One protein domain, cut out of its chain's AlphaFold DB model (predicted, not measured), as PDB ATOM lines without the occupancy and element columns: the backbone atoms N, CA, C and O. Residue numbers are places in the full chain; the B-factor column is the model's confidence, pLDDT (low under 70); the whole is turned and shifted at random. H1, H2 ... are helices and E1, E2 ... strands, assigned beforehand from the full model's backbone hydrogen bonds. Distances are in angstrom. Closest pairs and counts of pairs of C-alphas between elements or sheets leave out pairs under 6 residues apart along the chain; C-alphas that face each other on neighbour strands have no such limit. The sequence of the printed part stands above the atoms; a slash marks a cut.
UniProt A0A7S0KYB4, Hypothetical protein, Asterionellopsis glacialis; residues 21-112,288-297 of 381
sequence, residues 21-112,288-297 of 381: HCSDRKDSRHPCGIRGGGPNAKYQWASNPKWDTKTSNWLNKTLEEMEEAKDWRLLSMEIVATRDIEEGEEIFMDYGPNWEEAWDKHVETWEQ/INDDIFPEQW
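AT A GLANCE: This is residues 21 to 112 and 288 to 297 of the 381 residues of the protein "Hypothetical protein" of Asterionellopsis glacialis (UniProt A0A7S0KYB4). There is little regular structure: a two-strand antiparallel ribbon, E1 and E2, joins the short helices H1 and H2 beyond one end to loops 21 to 40 and 82 to 96 at the other, and residues 105 to 112, partly in H3, stick out. The 102 printed residues hold E1, H1, H2, E2 and H3 in that order; the class is mixed, with 33 residues in named elements. The whole is loose, radius of gyration of the C-alphas 17.3 A, spanning 44 by 38 by 23 A.

IN THESE COORDINATES: Find C-alpha 41 at (61.739, -21.340, 93.764); E1 runs to 45, 13.5 A. E2 is residues 77 to 81, 13.2 A. H1 is 55 to 58 and H2 63 to 68. H3, 97 to 109, runs 18.1 A to (36.392, -6.024, 89.577).

HOW THE PARTS SIT: Between E1 and E2, look at N 42 and O 80, 2.9 A. H1 and H2 are close but not clearly touching; their closest C-alphas, Trp 58 and Met 66, are 7.5 A apart. H3 is apart from E1, H1 and H2. In H2 and H3 every O i to N i+4 pair is within hydrogen-bond range; H1 is too short for one.

THE WHOLE: Residues 113 to 287 are cut out, a gap of 31.2 A between C-alphas 112 and 288. The link E2 to H3 is long. Residues 36, 49 and 72 are under pLDDT 70.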
ATOM      1  N   HIS A  21      52.787 -16.818  95.826       93.31
ATOM      2  CA  HIS A  21      53.133 -16.196  94.557       93.31
ATOM      3  C   HIS A  21      53.949 -14.920  94.751       93.31
ATOM      4  O   HIS A  21      53.606 -14.087  95.587       93.31
ATOM      5  N   CYS A  22      54.955 -14.724  93.905       93.12
ATOM      6  CA  CYS A  22      55.466 -13.395  93.583       93.12
ATOM      7  C   CYS A  22      55.947 -13.358  92.125       93.12
ATOM      8  O   CYS A  22      55.982 -14.399  91.457       93.12
ATOM      9  N   SER A  23      56.309 -12.175  91.620       91.06
ATOM     10  CA  SER A  23      56.707 -12.023  90.221       91.06
ATOM     11  C   SER A  23      57.661 -10.865  89.959       91.06
ATOM     12  O   SER A  23      57.391  -9.723  90.325       91.06
ATOM     13  N   ASP A  24      58.701 -11.141  89.169       88.00
ATOM     14  CA  ASP A  24      59.590 -10.114  88.614       88.00
ATOM     15  C   ASP A  24      58.932  -9.295  87.491       88.00
ATOM     16  O   ASP A  24      59.400  -8.207  87.152       88.00
ATOM     17  N   ARG A  25      57.839  -9.789  86.886       89.06
ATOM     18  CA  ARG A  25      57.154  -9.087  85.785       89.06
ATOM     19  C   ARG A  25      56.388  -7.863  86.270       89.06
ATOM     20  O   ARG A  25      56.283  -6.875  85.543       89.06
ATOM     21  N   LYS A  26      55.808  -7.950  87.469       85.00
ATOM     22  CA  LYS A  26      54.911  -6.938  88.044       85.00
ATOM     23  C   LYS A  26      55.183  -6.751  89.540       85.00
ATOM     24  O   LYS A  26      54.254  -6.791  90.342       85.00
ATOM     25  N   ASP A  27      56.434  -6.481  89.906       80.19
ATOM     26  CA  ASP A  27      56.884  -6.356  91.307       80.19
ATOM     27  C   ASP A  27      55.992  -5.430  92.164       80.19
ATOM     28  O   ASP A  27      55.615  -5.764  93.281       80.19
ATOM     29  N   SER A  28      55.516  -4.312  91.599       84.31
ATOM     30  CA  SER A  28      54.597  -3.397  92.304       84.31
ATOM     31  C   SER A  28      53.240  -4.001  92.711       84.31
ATOM     32  O   SER A  28      52.633  -3.517  93.663       84.31
ATOM     33  N   ARG A  29      52.745  -5.019  91.991       85.88
ATOM     34  CA  ARG A  29      51.469  -5.706  92.274       85.88
ATOM     35  C   ARG A  29      51.669  -7.079  92.921       85.88
ATOM     36  O   ARG A  29      50.774  -7.547  93.621       85.88
ATOM     37  N   HIS A  30      52.826  -7.707  92.708       90.62
ATOM     38  CA  HIS A  30      53.157  -9.055  93.184       90.62
ATOM     39  C   HIS A  30      54.559  -9.098  93.831       90.62
ATOM     40  O   HIS A  30      55.459  -9.755  93.299       90.62
ATOM     41  N   PRO A  31      54.764  -8.393  94.959       90.81
ATOM     42  CA  PRO A  31      56.088  -8.198  95.547       90.81
ATOM     43  C   PRO A  31      56.666  -9.484  96.156       90.81
ATOM     44  O   PRO A  31      55.968 -10.234  96.836       90.81
ATOM     45  N   CYS A  32      57.974  -9.696  95.991       89.19
ATOM     46  CA  CYS A  32      58.705 -10.864  96.512       89.19
ATOM     47  C   CYS A  32      59.257 -10.652  97.936       89.19
ATOM     48  O   CYS A  32      60.441 -10.862  98.210       89.19
ATOM     49  N   GLY A  33      58.397 -10.207  98.855       82.25
ATOM     50  CA  GLY A  33      58.762  -9.951 100.252       82.25
ATOM     51  C   GLY A  33      59.709  -8.756 100.461       82.25
ATOM     52  O   GLY A  33      60.028  -8.002  99.547       82.25
ATOM     53  N   ILE A  34      60.154  -8.561 101.709       73.94
ATOM     54  CA  ILE A  34      60.882  -7.345 102.141       73.94
ATOM     55  C   ILE A  34      62.308  -7.279 101.575       73.94
ATOM     56  O   ILE A  34      62.830  -6.190 101.345       73.94
ATOM     57  N   ARG A  35      62.955  -8.432 101.367       72.56
ATOM     58  CA  ARG A  35      64.338  -8.494 100.865       72.56
ATOM     59  C   ARG A  35      64.436  -8.347  99.342       72.56
ATOM     60  O   ARG A  35      65.529  -8.094  98.842       72.56
ATOM     61  N   GLY A  36      63.312  -8.426  98.624       66.12
ATOM     62  CA  GLY A  36      63.272  -8.371  97.162       66.12
ATOM     63  C   GLY A  36      64.005  -9.543  96.496       66.12
ATOM     64  O   GLY A  36      64.392 -10.511  97.147       66.12
ATOM     65  N   GLY A  37      64.207  -9.458  95.178       79.31
ATOM     66  CA  GLY A  37      65.040 -10.420  94.438       79.31
ATOM     67  C   GLY A  37      64.294 -11.562  93.745       79.31
ATOM     68  O   GLY A  37      64.910 -12.592  93.465       79.31
ATOM     69  N   GLY A  38      63.006 -11.370  93.466       89.31
ATOM     70  CA  GLY A  38      62.232 -12.246  92.596       89.31
ATOM     71  C   GLY A  38      61.830 -13.595  93.192       89.31
ATOM     72  O   GLY A  38      62.188 -13.923  94.330       89.31
ATOM     73  N   PRO A  39      61.083 -14.403  92.420       92.94
ATOM     74  CA  PRO A  39      60.760 -15.776  92.781       92.94
ATOM     75  C   PRO A  39      62.037 -16.604  92.973       92.94
ATOM     76  O   PRO A  39      62.873 -16.724  92.073       92.94
ATOM     77  N   ASN A  40      62.188 -17.206  94.151       94.06
ATOM     78  CA  ASN A  40      63.387 -17.957  94.541       94.06
ATOM     79  C   ASN A  40      63.208 -19.483  94.460       94.06
ATOM     80  O   ASN A  40      64.150 -20.237  94.721       94.06
ATOM     81  N   ALA A  41      62.027 -19.947  94.046       93.44
ATOM     82  CA  ALA A  41      61.739 -21.340  93.764       93.44
ATOM     83  C   ALA A  41      60.938 -21.508  92.468       93.44
ATOM     84  O   ALA A  41      60.174 -20.639  92.045       93.44
ATOM     85  N   LYS A  42      61.100 -22.676  91.847       91.38
ATOM     86  CA  LYS A  42      60.305 -23.109  90.699       91.38
ATOM     87  C   LYS A  42      59.889 -24.560  90.855       91.38
ATOM     88  O   LYS A  42      60.559 -25.341  91.533       91.38
ATOM     89  N   TYR A  43      58.823 -24.932  90.165       90.94
ATOM     90  CA  TYR A  43      58.496 -26.332  89.973       90.94
ATOM     91  C   TYR A  43      59.245 -26.916  88.770       90.94
ATOM     92  O   TYR A  43      59.563 -26.224  87.803       90.94
ATOM     93  N   GLN A  44      59.491 -28.219  88.816       90.81
ATOM     94  CA  GLN A  44      59.917 -29.019  87.671       90.81
ATOM     95  C   GLN A  44      59.340 -30.431  87.783       90.81
ATOM     96  O   GLN A  44      58.959 -30.873  88.871       90.81
ATOM     97  N   TRP A  45      59.274 -31.160  86.672       92.44
ATOM     98  CA  TRP A  45      58.959 -32.585  86.738       92.44
ATOM     99  C   TRP A  45      60.037 -33.344  87.498       92.44
ATOM    100  O   TRP A  45      61.216 -32.994  87.427       92.44
ATOM    101  N   ALA A  46      59.623 -34.395  88.201       90.81
ATOM    102  CA  ALA A  46      60.535 -35.233  88.955       90.81
ATOM    103  C   ALA A  46      61.712 -35.723  88.112       90.81
ATOM    104  O   ALA A  46      61.556 -36.262  87.010       90.81
ATOM    105  N   SER A  47      62.905 -35.557  88.672       82.88
ATOM    106  CA  SER A  47      64.148 -35.938  88.031       82.88
ATOM    107  C   SER A  47      64.276 -37.466  87.963       82.88
ATOM    108  O   SER A  47      64.222 -38.180  88.969       82.88
ATOM    109  N   ASN A  48      64.482 -37.991  86.754       71.56
ATOM    110  CA  ASN A  48      64.809 -39.398  86.523       71.56
ATOM    111  C   ASN A  48      66.346 -39.564  86.514       71.56
ATOM    112  O   ASN A  48      67.023 -38.775  85.849       71.56
ATOM    113  N   PRO A  49      66.936 -40.542  87.234       69.88
ATOM    114  CA  PRO A  49      66.306 -41.599  88.042       69.88
ATOM    115  C   PRO A  49      66.186 -41.276  89.536       69.88
ATOM    116  O   PRO A  49      65.907 -42.172  90.328       69.88
ATOM    117  N   LYS A  50      66.468 -40.038  89.944       70.50
ATOM    118  CA  LYS A  50      66.742 -39.712  91.348       70.50
ATOM    119  C   LYS A  50      65.509 -39.733  92.251       70.50
ATOM    120  O   LYS A  50      65.656 -40.127  93.403       70.50
ATOM    121  N   TRP A  51      64.341 -39.313  91.764       79.69
ATOM    122  CA  TRP A  51      63.160 -39.126  92.615       79.69
ATOM    123  C   TRP A  51      61.976 -40.008  92.222       79.69
ATOM    124  O   TRP A  51      61.502 -40.802  93.031       79.69
ATOM    125  N   ASP A  52      61.517 -39.911  90.974       85.75
ATOM    126  CA  ASP A  52      60.390 -40.704  90.483       85.75
ATOM    127  C   ASP A  52      60.611 -41.126  89.030       85.75
ATOM    128  O   ASP A  52      60.498 -40.342  88.086       85.75
ATOM    129  N   THR A  53      60.906 -42.410  88.847       83.44
ATOM    130  CA  THR A  53      61.139 -43.010  87.530       83.44
ATOM    131  C   THR A  53      59.858 -43.172  86.715       83.44
ATOM    132  O   THR A  53      59.931 -43.358  85.500       83.44
ATOM    133  N   LYS A  54      58.674 -43.099  87.345       87.19
ATOM    134  CA  LYS A  54      57.394 -43.215  86.640       87.19
ATOM    135  C   LYS A  54      57.036 -41.929  85.917       87.19
ATOM    136  O   LYS A  54      56.518 -42.014  84.806       87.19
ATOM    137  N   THR A  55      57.339 -40.768  86.502       91.06
ATOM    138  CA  THR A  55      56.971 -39.462  85.932       91.06
ATOM    139  C   THR A  55      57.412 -39.341  84.473       91.06
ATOM    140  O   THR A  55      56.580 -39.050  83.620       91.06
ATOM    141  N   SER A  56      58.660 -39.679  84.134       88.75
ATOM    142  CA  SER A  56      59.133 -39.608  82.739       88.75
ATOM    143  C   SER A  56      58.356 -40.504  81.769       88.75
ATOM    144  O   SER A  56      58.224 -40.165  80.598       88.75
ATOM    145  N   ASN A  57      57.835 -41.642  82.235       89.00
ATOM    146  CA  ASN A  57      57.011 -42.518  81.401       89.00
ATOM    147  C   ASN A  57      55.627 -41.906  81.170       89.00
ATOM    148  O   ASN A  57      55.101 -41.987  80.063       89.00
ATOM    149  N   TRP A  58      55.051 -41.282  82.197       91.69
ATOM    150  CA  TRP A  58      53.756 -40.608  82.102       91.69
ATOM    151  C   TRP A  58      53.810 -39.346  81.250       91.69
ATOM    152  O   TRP A  58      52.885 -39.112  80.482       91.69
ATOM    153  N   LEU A  59      54.914 -38.595  81.294       92.38
ATOM    154  CA  LEU A  59      55.126 -37.422  80.439       92.38
ATOM    155  C   LEU A  59      55.127 -37.739  78.938       92.38
ATOM    156  O   LEU A  59      54.977 -36.818  78.147       92.38
ATOM    157  N   ASN A  60      55.281 -39.007  78.540       91.81
ATOM    158  CA  ASN A  60      55.214 -39.444  77.140       91.81
ATOM    159  C   ASN A  60      53.831 -39.968  76.726       91.81
ATOM    160  O   ASN A  60      53.634 -40.284  75.555       91.81
ATOM    161  N   LYS A  61      52.889 -40.091  77.666       91.94
ATOM    162  CA  LYS A  61      51.547 -40.616  77.395       91.94
ATOM    163  C   LYS A  61      50.601 -39.527  76.906       91.94
ATOM    164  O   LYS A  61      50.800 -38.352  77.224       91.94
ATOM    165  N   THR A  62      49.571 -39.903  76.155       92.06
ATOM    166  CA  THR A  62      48.445 -39.008  75.841       92.06
ATOM    167  C   THR A  62      47.460 -38.935  77.010       92.06
ATOM    168  O   THR A  62      47.534 -39.723  77.956       92.06
ATOM    169  N   LEU A  63      46.524 -37.982  76.966       89.88
ATOM    170  CA  LEU A  63      45.498 -37.855  78.008       89.88
ATOM    171  C   LEU A  63      44.567 -39.076  78.043       89.88
ATOM    172  O   LEU A  63      44.176 -39.513  79.121       89.88
ATOM    173  N   GLU A  64      44.272 -39.660  76.883       89.94
ATOM    174  CA  GLU A  64      43.460 -40.874  76.748       89.94
ATOM    175  C   GLU A  64      44.169 -42.078  77.383       89.94
ATOM    176  O   GLU A  64      43.581 -42.802  78.181       89.94
ATOM    177  N   GLU A  65      45.469 -42.248  77.119       90.62
ATOM    178  CA  GLU A  65      46.264 -43.313  77.742       90.62
ATOM    179  C   GLU A  65      46.369 -43.148  79.266       90.62
ATOM    180  O   GLU A  65      46.461 -44.138  79.998       90.62
ATOM    181  N   MET A  66      46.383 -41.902  79.758       88.81
ATOM    182  CA  MET A  66      46.352 -41.607  81.192       88.81
ATOM    183  C   MET A  66      45.015 -41.988  81.829       88.81
ATOM    184  O   MET A  66      45.007 -42.577  82.911       88.81
ATOM    185  N   GLU A  67      43.902 -41.689  81.159       86.69
ATOM    186  CA  GLU A  67      42.554 -42.043  81.613       86.69
ATOM    187  C   GLU A  67      42.346 -43.567  81.653       86.69
ATOM    188  O   GLU A  67      41.826 -44.109  82.634       86.69
ATOM    189  N   GLU A  68      42.810 -44.281  80.626       89.19
ATOM    190  CA  GLU A  68      42.658 -45.737  80.512       89.19
ATOM    191  C   GLU A  68      43.442 -46.518  81.571       89.19
ATOM    192  O   GLU A  68      43.006 -47.586  82.013       89.19
ATOM    193  N   ALA A  69      44.594 -45.999  81.995       83.94
ATOM    194  CA  ALA A  69      45.506 -46.735  82.860       83.94
ATOM    195  C   ALA A  69      45.021 -46.889  84.313       83.94
ATOM    196  O   ALA A  69      45.515 -47.773  85.014       83.94
ATOM    197  N   LYS A  70      44.056 -46.071  84.766       76.62
ATOM    198  CA  LYS A  70      43.429 -46.142  86.108       76.62
ATOM    199  C   LYS A  70      44.423 -46.247  87.281       76.62
ATOM    200  O   LYS A  70      44.128 -46.888  88.290       76.62
ATOM    201  N   ASP A  71      45.597 -45.633  87.161       79.06
ATOM    202  CA  ASP A  71      46.627 -45.623  88.207       79.06
ATOM    203  C   ASP A  71      46.458 -44.385  89.116       79.06
ATOM    204  O   ASP A  71      45.928 -43.355  88.696       79.06
ATOM    205  N   TRP A  72      46.854 -44.484  90.388       68.56
ATOM    206  CA  TRP A  72      46.462 -43.535  91.442       68.56
ATOM    207  C   TRP A  72      47.550 -42.535  91.867       68.56
ATOM    208  O   TRP A  72      47.286 -41.691  92.722       68.56
ATOM    209  N   ARG A  73      48.742 -42.550  91.256       74.75
ATOM    210  CA  ARG A  73      49.788 -41.511  91.398       74.75
ATOM    211  C   ARG A  73      50.656 -41.472  90.139       74.75
ATOM    212  O   ARG A  73      51.600 -42.247  90.016       74.75
ATOM    213  N   LEU A  74      50.297 -40.600  89.197       83.38
ATOM    214  CA  LEU A  74      50.897 -40.577  87.857       83.38
ATOM    215  C   LEU A  74      52.160 -39.712  87.790       83.38
ATOM    216  O   LEU A  74      53.165 -40.102  87.209       83.38
ATOM    217  N   LEU A  75      52.100 -38.520  88.374       89.69
ATOM    218  CA  LEU A  75      53.108 -37.485  88.186       89.69
ATOM    219  C   LEU A  75      53.602 -36.987  89.535       89.69
ATOM    220  O   LEU A  75      52.818 -36.780  90.463       89.69
ATOM    221  N   SER A  76      54.902 -36.738  89.594       90.38
ATOM    222  CA  SER A  76      55.576 -36.097  90.710       90.38
ATOM    223  C   SER A  76      56.212 -34.798  90.220       90.38
ATOM    224  O   SER A  76      56.841 -34.757  89.160       90.38
ATOM    225  N   MET A  77      56.052 -33.731  91.000       89.31
ATOM    226  CA  MET A  77      56.720 -32.450  90.780       89.31
ATOM    227  C   MET A  77      57.676 -32.182  91.935       89.31
ATOM    228  O   MET A  77      57.352 -32.433  93.096       89.31
ATOM    229  N   GLU A  78      58.849 -31.671  91.598       89.56
ATOM    230  CA  GLU A  78      59.831 -31.168  92.547       89.56
ATOM    231  C   GLU A  78      59.690 -29.649  92.629       89.56
ATOM    232  O   GLU A  78      59.495 -28.989  91.608       89.56
ATOM    233  N   ILE A  79      59.823 -29.099  93.834       90.06
ATOM    234  CA  ILE A  79      60.069 -27.671  94.022       90.06
ATOM    235  C   ILE A  79      61.560 -27.509  94.272       90.06
ATOM    236  O   ILE A  79      62.101 -28.101  95.206       90.06
ATOM    237  N   VAL A  80      62.223 -26.736  93.419       91.88
ATOM    238  CA  VAL A  80      63.666 -26.509  93.478       91.88
ATOM    239  C   VAL A  80      63.954 -25.026  93.636       91.88
ATOM    240  O   VAL A  80      63.302 -24.186  93.014       91.88
ATOM    241  N   ALA A  81      64.947 -24.711  94.463       94.25
ATOM    242  CA  ALA A  81      65.439 -23.350  94.593       94.25
ATOM    243  C   ALA A  81      66.098 -22.903  93.274       94.25
ATOM    244  O   ALA A  81      66.804 -23.680  92.625       94.25
ATOM    245  N   THR A  82      65.856 -21.660  92.862       92.12
ATOM    246  CA  THR A  82      66.467 -21.053  91.662       92.12
ATOM    247  C   THR A  82      67.783 -20.342  91.976       92.12
ATOM    248  O   THR A  82      68.577 -20.079  91.073       92.12
ATOM    249  N   ARG A  83      68.019 -20.067  93.259       92.81
ATOM    250  CA  ARG A  83      69.226 -19.480  93.842       92.81
ATOM    251  C   ARG A  83      69.366 -19.947  95.289       92.81
ATOM    252  O   ARG A  83      68.446 -20.561  95.827       92.81
ATOM    253  N   ASP A  84      70.477 -19.612  95.929       92.81
ATOM    254  CA  ASP A  84      70.601 -19.777  97.376       92.81
ATOM    255  C   ASP A  84      69.540 -18.913  98.085       92.81
ATOM    256  O   ASP A  84      69.332 -17.746  97.733       92.81
ATOM    257  N   ILE A  85      68.837 -19.516  99.045       91.94
ATOM    258  CA  ILE A  85      67.786 -18.877  99.845       91.94
ATOM    259  C   ILE A  85      68.376 -18.593 101.224       91.94
ATOM    260  O   ILE A  85      68.852 -19.508 101.900       91.94
ATOM    261  N   GLU A  86      68.378 -17.324 101.623       90.56
ATOM    262  CA  GLU A  86      68.960 -16.904 102.896       90.56
ATOM    263  C   GLU A  86      68.065 -17.261 104.090       90.56
ATOM    264  O   GLU A  86      66.847 -17.407 103.982       90.56
ATOM    265  N   GLU A  87      68.666 -17.341 105.279       90.69
ATOM    266  CA  GLU A  87      67.910 -17.546 106.510       90.69
ATOM    267  C   GLU A  87      66.901 -16.404 106.743       90.69
ATOM    268  O   GLU A  87      67.238 -15.210 106.736       90.69
ATOM    269  N   GLY A  88      65.644 -16.797 106.960       89.44
ATOM    270  CA  GLY A  88      64.515 -15.890 107.147       89.44
ATOM    271  C   GLY A  88      63.880 -15.372 105.853       89.44
ATOM    272  O   GLY A  88      62.948 -14.575 105.947       89.44
ATOM    273  N   GLU A  89      64.345 -15.788 104.670       90.31
ATOM    274  CA  GLU A  89      63.608 -15.547 103.426       90.31
ATOM    275  C   GLU A  89      62.385 -16.460 103.314       90.31
ATOM    276  O   GLU A  89      62.429 -17.651 103.630       90.31
ATOM    277  N   GLU A  90      61.286 -15.890 102.827       91.31
ATOM    278  CA  GLU A  90      60.125 -16.658 102.402       91.31
ATOM    279  C   GLU A  90      60.392 -17.304 101.035       91.31
ATOM    280  O   GLU A  90      61.092 -16.748 100.185       91.31
ATOM    281  N   ILE A  91      59.837 -18.497 100.829       92.12
ATOM    282  CA  ILE A  91      59.922 -19.199  99.550       92.12
ATOM    283  C   ILE A  91      58.785 -18.701  98.662       92.12
ATOM    284  O   ILE A  91      57.614 -18.879  98.997       92.12
ATOM    285  N   PHE A  92      59.137 -18.135  97.511       93.62
ATOM    286  CA  PHE A  92      58.193 -17.645  96.517       93.62
ATOM    287  C   PHE A  92      58.316 -18.398  95.203       93.62
ATOM    288  O   PHE A  92      59.412 -18.754  94.761       93.62
ATOM    289  N   MET A  93      57.176 -18.569  94.543       92.88
ATOM    290  CA  MET A  93      57.087 -19.212  93.244       92.88
ATOM    291  C   MET A  93      56.290 -18.354  92.269       92.88
ATOM    292  O   MET A  93      55.247 -17.794  92.597       92.88
ATOM    293  N   ASP A  94      56.757 -18.288  91.033       91.75
ATOM    294  CA  ASP A  94      56.004 -17.636  89.977       91.75
ATOM    295  C   ASP A  94      54.842 -18.532  89.520       91.75
ATOM    296  O   ASP A  94      55.046 -19.696  89.168       91.75
ATOM    297  N   TYR A  95      53.619 -18.004  89.550       93.19
ATOM    298  CA  TYR A  95      52.413 -18.742  89.174       93.19
ATOM    299  C   TYR A  95      52.037 -18.589  87.698       93.19
ATOM    300  O   TYR A  95      51.106 -19.261  87.245       93.19
ATOM    301  N   GLY A  96      52.754 -17.734  86.967       90.62
ATOM    302  CA  GLY A  96      52.563 -17.474  85.547       90.62
ATOM    303  C   GLY A  96      51.721 -16.225  85.243       90.62
ATOM    304  O   GLY A  96      50.921 -15.774  86.070       90.62
ATOM    305  N   PRO A  97      51.883 -15.651  84.038       87.88
ATOM    306  CA  PRO A  97      51.240 -14.398  83.642       87.88
ATOM    307  C   PRO A  97      49.711 -14.498  83.560       87.88
ATOM    308  O   PRO A  97      49.025 -13.516  83.845       87.88
ATOM    309  N   ASN A  98      49.159 -15.669  83.224       88.25
ATOM    310  CA  ASN A  98      47.708 -15.850  83.166       88.25
ATOM    311  C   ASN A  98      47.068 -15.804  84.560       88.25
ATOM    312  O   ASN A  98      45.969 -15.271  84.726       88.25
ATOM    313  N   TRP A  99      47.760 -16.330  85.577       92.81
ATOM    314  CA  TRP A  99      47.317 -16.208  86.964       92.81
ATOM    315  C   TRP A  99      47.338 -14.745  87.416       92.81
ATOM    316  O   TRP A  99      46.363 -14.281  88.004       92.81
ATOM    317  N   GLU A 100      48.403 -14.004  87.087       92.00
ATOM    318  CA  GLU A 100      48.518 -12.572  87.399       92.00
ATOM    319  C   GLU A 100      47.406 -11.751  86.752       92.00
ATOM    320  O   GLU A 100      46.789 -10.929  87.418       92.00
ATOM    321  N   GLU A 101      47.125 -11.966  85.462       90.75
ATOM    322  CA  GLU A 101      46.033 -11.273  84.770       90.75
ATOM    323  C   GLU A 101      44.679 -11.581  85.421       90.75
ATOM    324  O   GLU A 101      43.866 -10.677  85.630       90.75
ATOM    325  N   ALA A 102      44.439 -12.844  85.787       92.19
ATOM    326  CA  ALA A 102      43.220 -13.237  86.477       92.19
ATOM    327  C   ALA A 102      43.105 -12.585  87.864       92.19
ATOM    328  O   ALA A 102      42.015 -12.128  88.219       92.19
ATOM    329  N   TRP A 103      44.198 -12.529  88.632       93.56
ATOM    330  CA  TRP A 103      44.241 -11.884  89.946       93.56
ATOM    331  C   TRP A 103      44.033 -10.376  89.840       93.56
ATOM    332  O   TRP A 103      43.172  -9.830  90.521       93.56
ATOM    333  N   ASP A 104      44.770  -9.713  88.950       91.75
ATOM    334  CA  ASP A 104      44.650  -8.280  88.694       91.75
ATOM    335  C   ASP A 104      43.208  -7.915  88.340       91.75
ATOM    336  O   ASP A 104      42.613  -7.031  88.952       91.75
ATOM    337  N   LYS A 105      42.607  -8.661  87.407       92.19
ATOM    338  CA  LYS A 105      41.208  -8.477  87.029       92.19
ATOM    339  C   LYS A 105      40.265  -8.731  88.197       92.19
ATOM    340  O   LYS A 105      39.280  -8.013  88.344       92.19
ATOM    341  N   HIS A 106      40.521  -9.765  88.994       92.00
ATOM    342  CA  HIS A 106      39.724 -10.047  90.177       92.00
ATOM    343  C   HIS A 106      39.757  -8.859  91.133       92.00
ATOM    344  O   HIS A 106      38.698  -8.344  91.446       92.00
ATOM    345  N   VAL A 107      40.938  -8.360  91.501       91.94
ATOM    346  CA  VAL A 107      41.095  -7.191  92.379       91.94
ATOM    347  C   VAL A 107      40.423  -5.944  91.798       91.94
ATOM    348  O   VAL A 107      39.751  -5.221  92.525       91.94
ATOM    349  N   GLU A 108      40.563  -5.696  90.492       91.38
ATOM    350  CA  GLU A 108      39.960  -4.539  89.816       91.38
ATOM    351  C   GLU A 108      38.423  -4.601  89.758       91.38
ATOM    352  O   GLU A 108      37.770  -3.559  89.731       91.38
ATOM    353  N   THR A 109      37.845  -5.804  89.713       89.81
ATOM    354  CA  THR A 109      36.392  -6.024  89.577       89.81
ATOM    355  C   THR A 109      35.724  -6.528  90.850       89.81
ATOM    356  O   THR A 109      34.515  -6.756  90.846       89.81
ATOM    357  N   TRP A 110      36.489  -6.736  91.922       88.44
ATOM    358  CA  TRP A 110      35.962  -7.252  93.172       88.44
ATOM    359  C   TRP A 110      35.102  -6.183  93.835       88.44
ATOM    360  O   TRP A 110      35.547  -5.066  94.098       88.44
ATOM    361  N   GLU A 111      33.859  -6.551  94.114       82.69
ATOM    362  CA  GLU A 111      32.916  -5.728  94.850       82.69
ATOM    363  C   GLU A 111      32.720  -6.351  96.228       82.69
ATOM    364  O   GLU A 111      32.583  -7.569  96.366       82.69
ATOM    365  N   GLN A 112      32.716  -5.509  97.262       74.31
ATOM    366  CA  GLN A 112      32.365  -5.966  98.597       74.31
ATOM    367  C   GLN A 112      30.936  -6.539  98.561       74.31
ATOM    368  O   GLN A 112      30.071  -5.931  97.924       74.31
ATOM    369  N   ILE A 288      51.416 -24.155  84.561       92.06
ATOM    370  CA  ILE A 288      52.627 -24.915  84.256       92.06
ATOM    371  C   ILE A 288      53.235 -24.310  82.997       92.06
ATOM    372  O   ILE A 288      52.559 -24.239  81.976       92.06
ATOM    373  N   ASN A 289      54.502 -23.924  83.069       87.25
ATOM    374  CA  ASN A 289      55.211 -23.298  81.967       87.25
ATOM    375  C   ASN A 289      55.295 -24.202  80.723       87.25
ATOM    376  O   ASN A 289      55.456 -25.425  80.816       87.25
ATOM    377  N   ASP A 290      55.259 -23.560  79.552       86.31
ATOM    378  CA  ASP A 290      55.354 -24.196  78.232       86.31
ATOM    379  C   ASP A 290      56.612 -25.063  78.059       86.31
ATOM    380  O   ASP A 290      56.576 -26.046  77.325       86.31
ATOM    381  N   ASP A 291      57.722 -24.705  78.713       86.44
ATOM    382  CA  ASP A 291      59.020 -25.374  78.575       86.44
ATOM    383  C   ASP A 291      59.028 -26.796  79.143       86.44
ATOM    384  O   ASP A 291      59.813 -27.637  78.698       86.44
ATOM    385  N   ILE A 292      58.149 -27.073  80.105       89.88
ATOM    386  CA  ILE A 292      58.013 -28.399  80.699       89.88
ATOM    387  C   ILE A 292      56.674 -29.062  80.381       89.88
ATOM    388  O   ILE A 292      56.548 -30.267  80.591       89.88
ATOM    389  N   PHE A 293      55.663 -28.337  79.898       93.06
ATOM    390  CA  PHE A 293      54.349 -28.921  79.630       93.06
ATOM    391  C   PHE A 293      54.349 -29.755  78.330       93.06
ATOM    392  O   PHE A 293      54.579 -29.196  77.257       93.06
ATOM    393  N   PRO A 294      54.058 -31.071  78.378       93.38
ATOM    394  CA  PRO A 294      54.087 -31.926  77.191       93.38
ATOM    395  C   PRO A 294      53.144 -31.459  76.075       93.38
ATOM    396  O   PRO A 294      51.950 -31.240  76.290       93.38
ATOM    397  N   GLU A 295      53.670 -31.366  74.853       89.44
ATOM    398  CA  GLU A 295      52.925 -30.898  73.676       89.44
ATOM    399  C   GLU A 295      51.679 -31.743  73.388       89.44
ATOM    400  O   GLU A 295      50.620 -31.211  73.069       89.44
ATOM    401  N   GLN A 296      51.751 -33.061  73.577       90.56
ATOM    402  CA  GLN A 296      50.612 -33.951  73.349       90.56
ATOM    403  C   GLN A 296      49.467 -33.765  74.359       90.56
ATOM    404  O   GLN A 296      48.378 -34.300  74.156       90.56
ATOM    405  N   TRP A 297      49.682 -33.010  75.441       93.38
ATOM    406  CA  TRP A 297      48.622 -32.633  76.379       93.38
ATOM    407  C   TRP A 297      47.935 -31.318  75.990       93.38
ATOM    408  O   TRP A 297      46.893 -30.987  76.563       93.38
TER     409      TRP A 297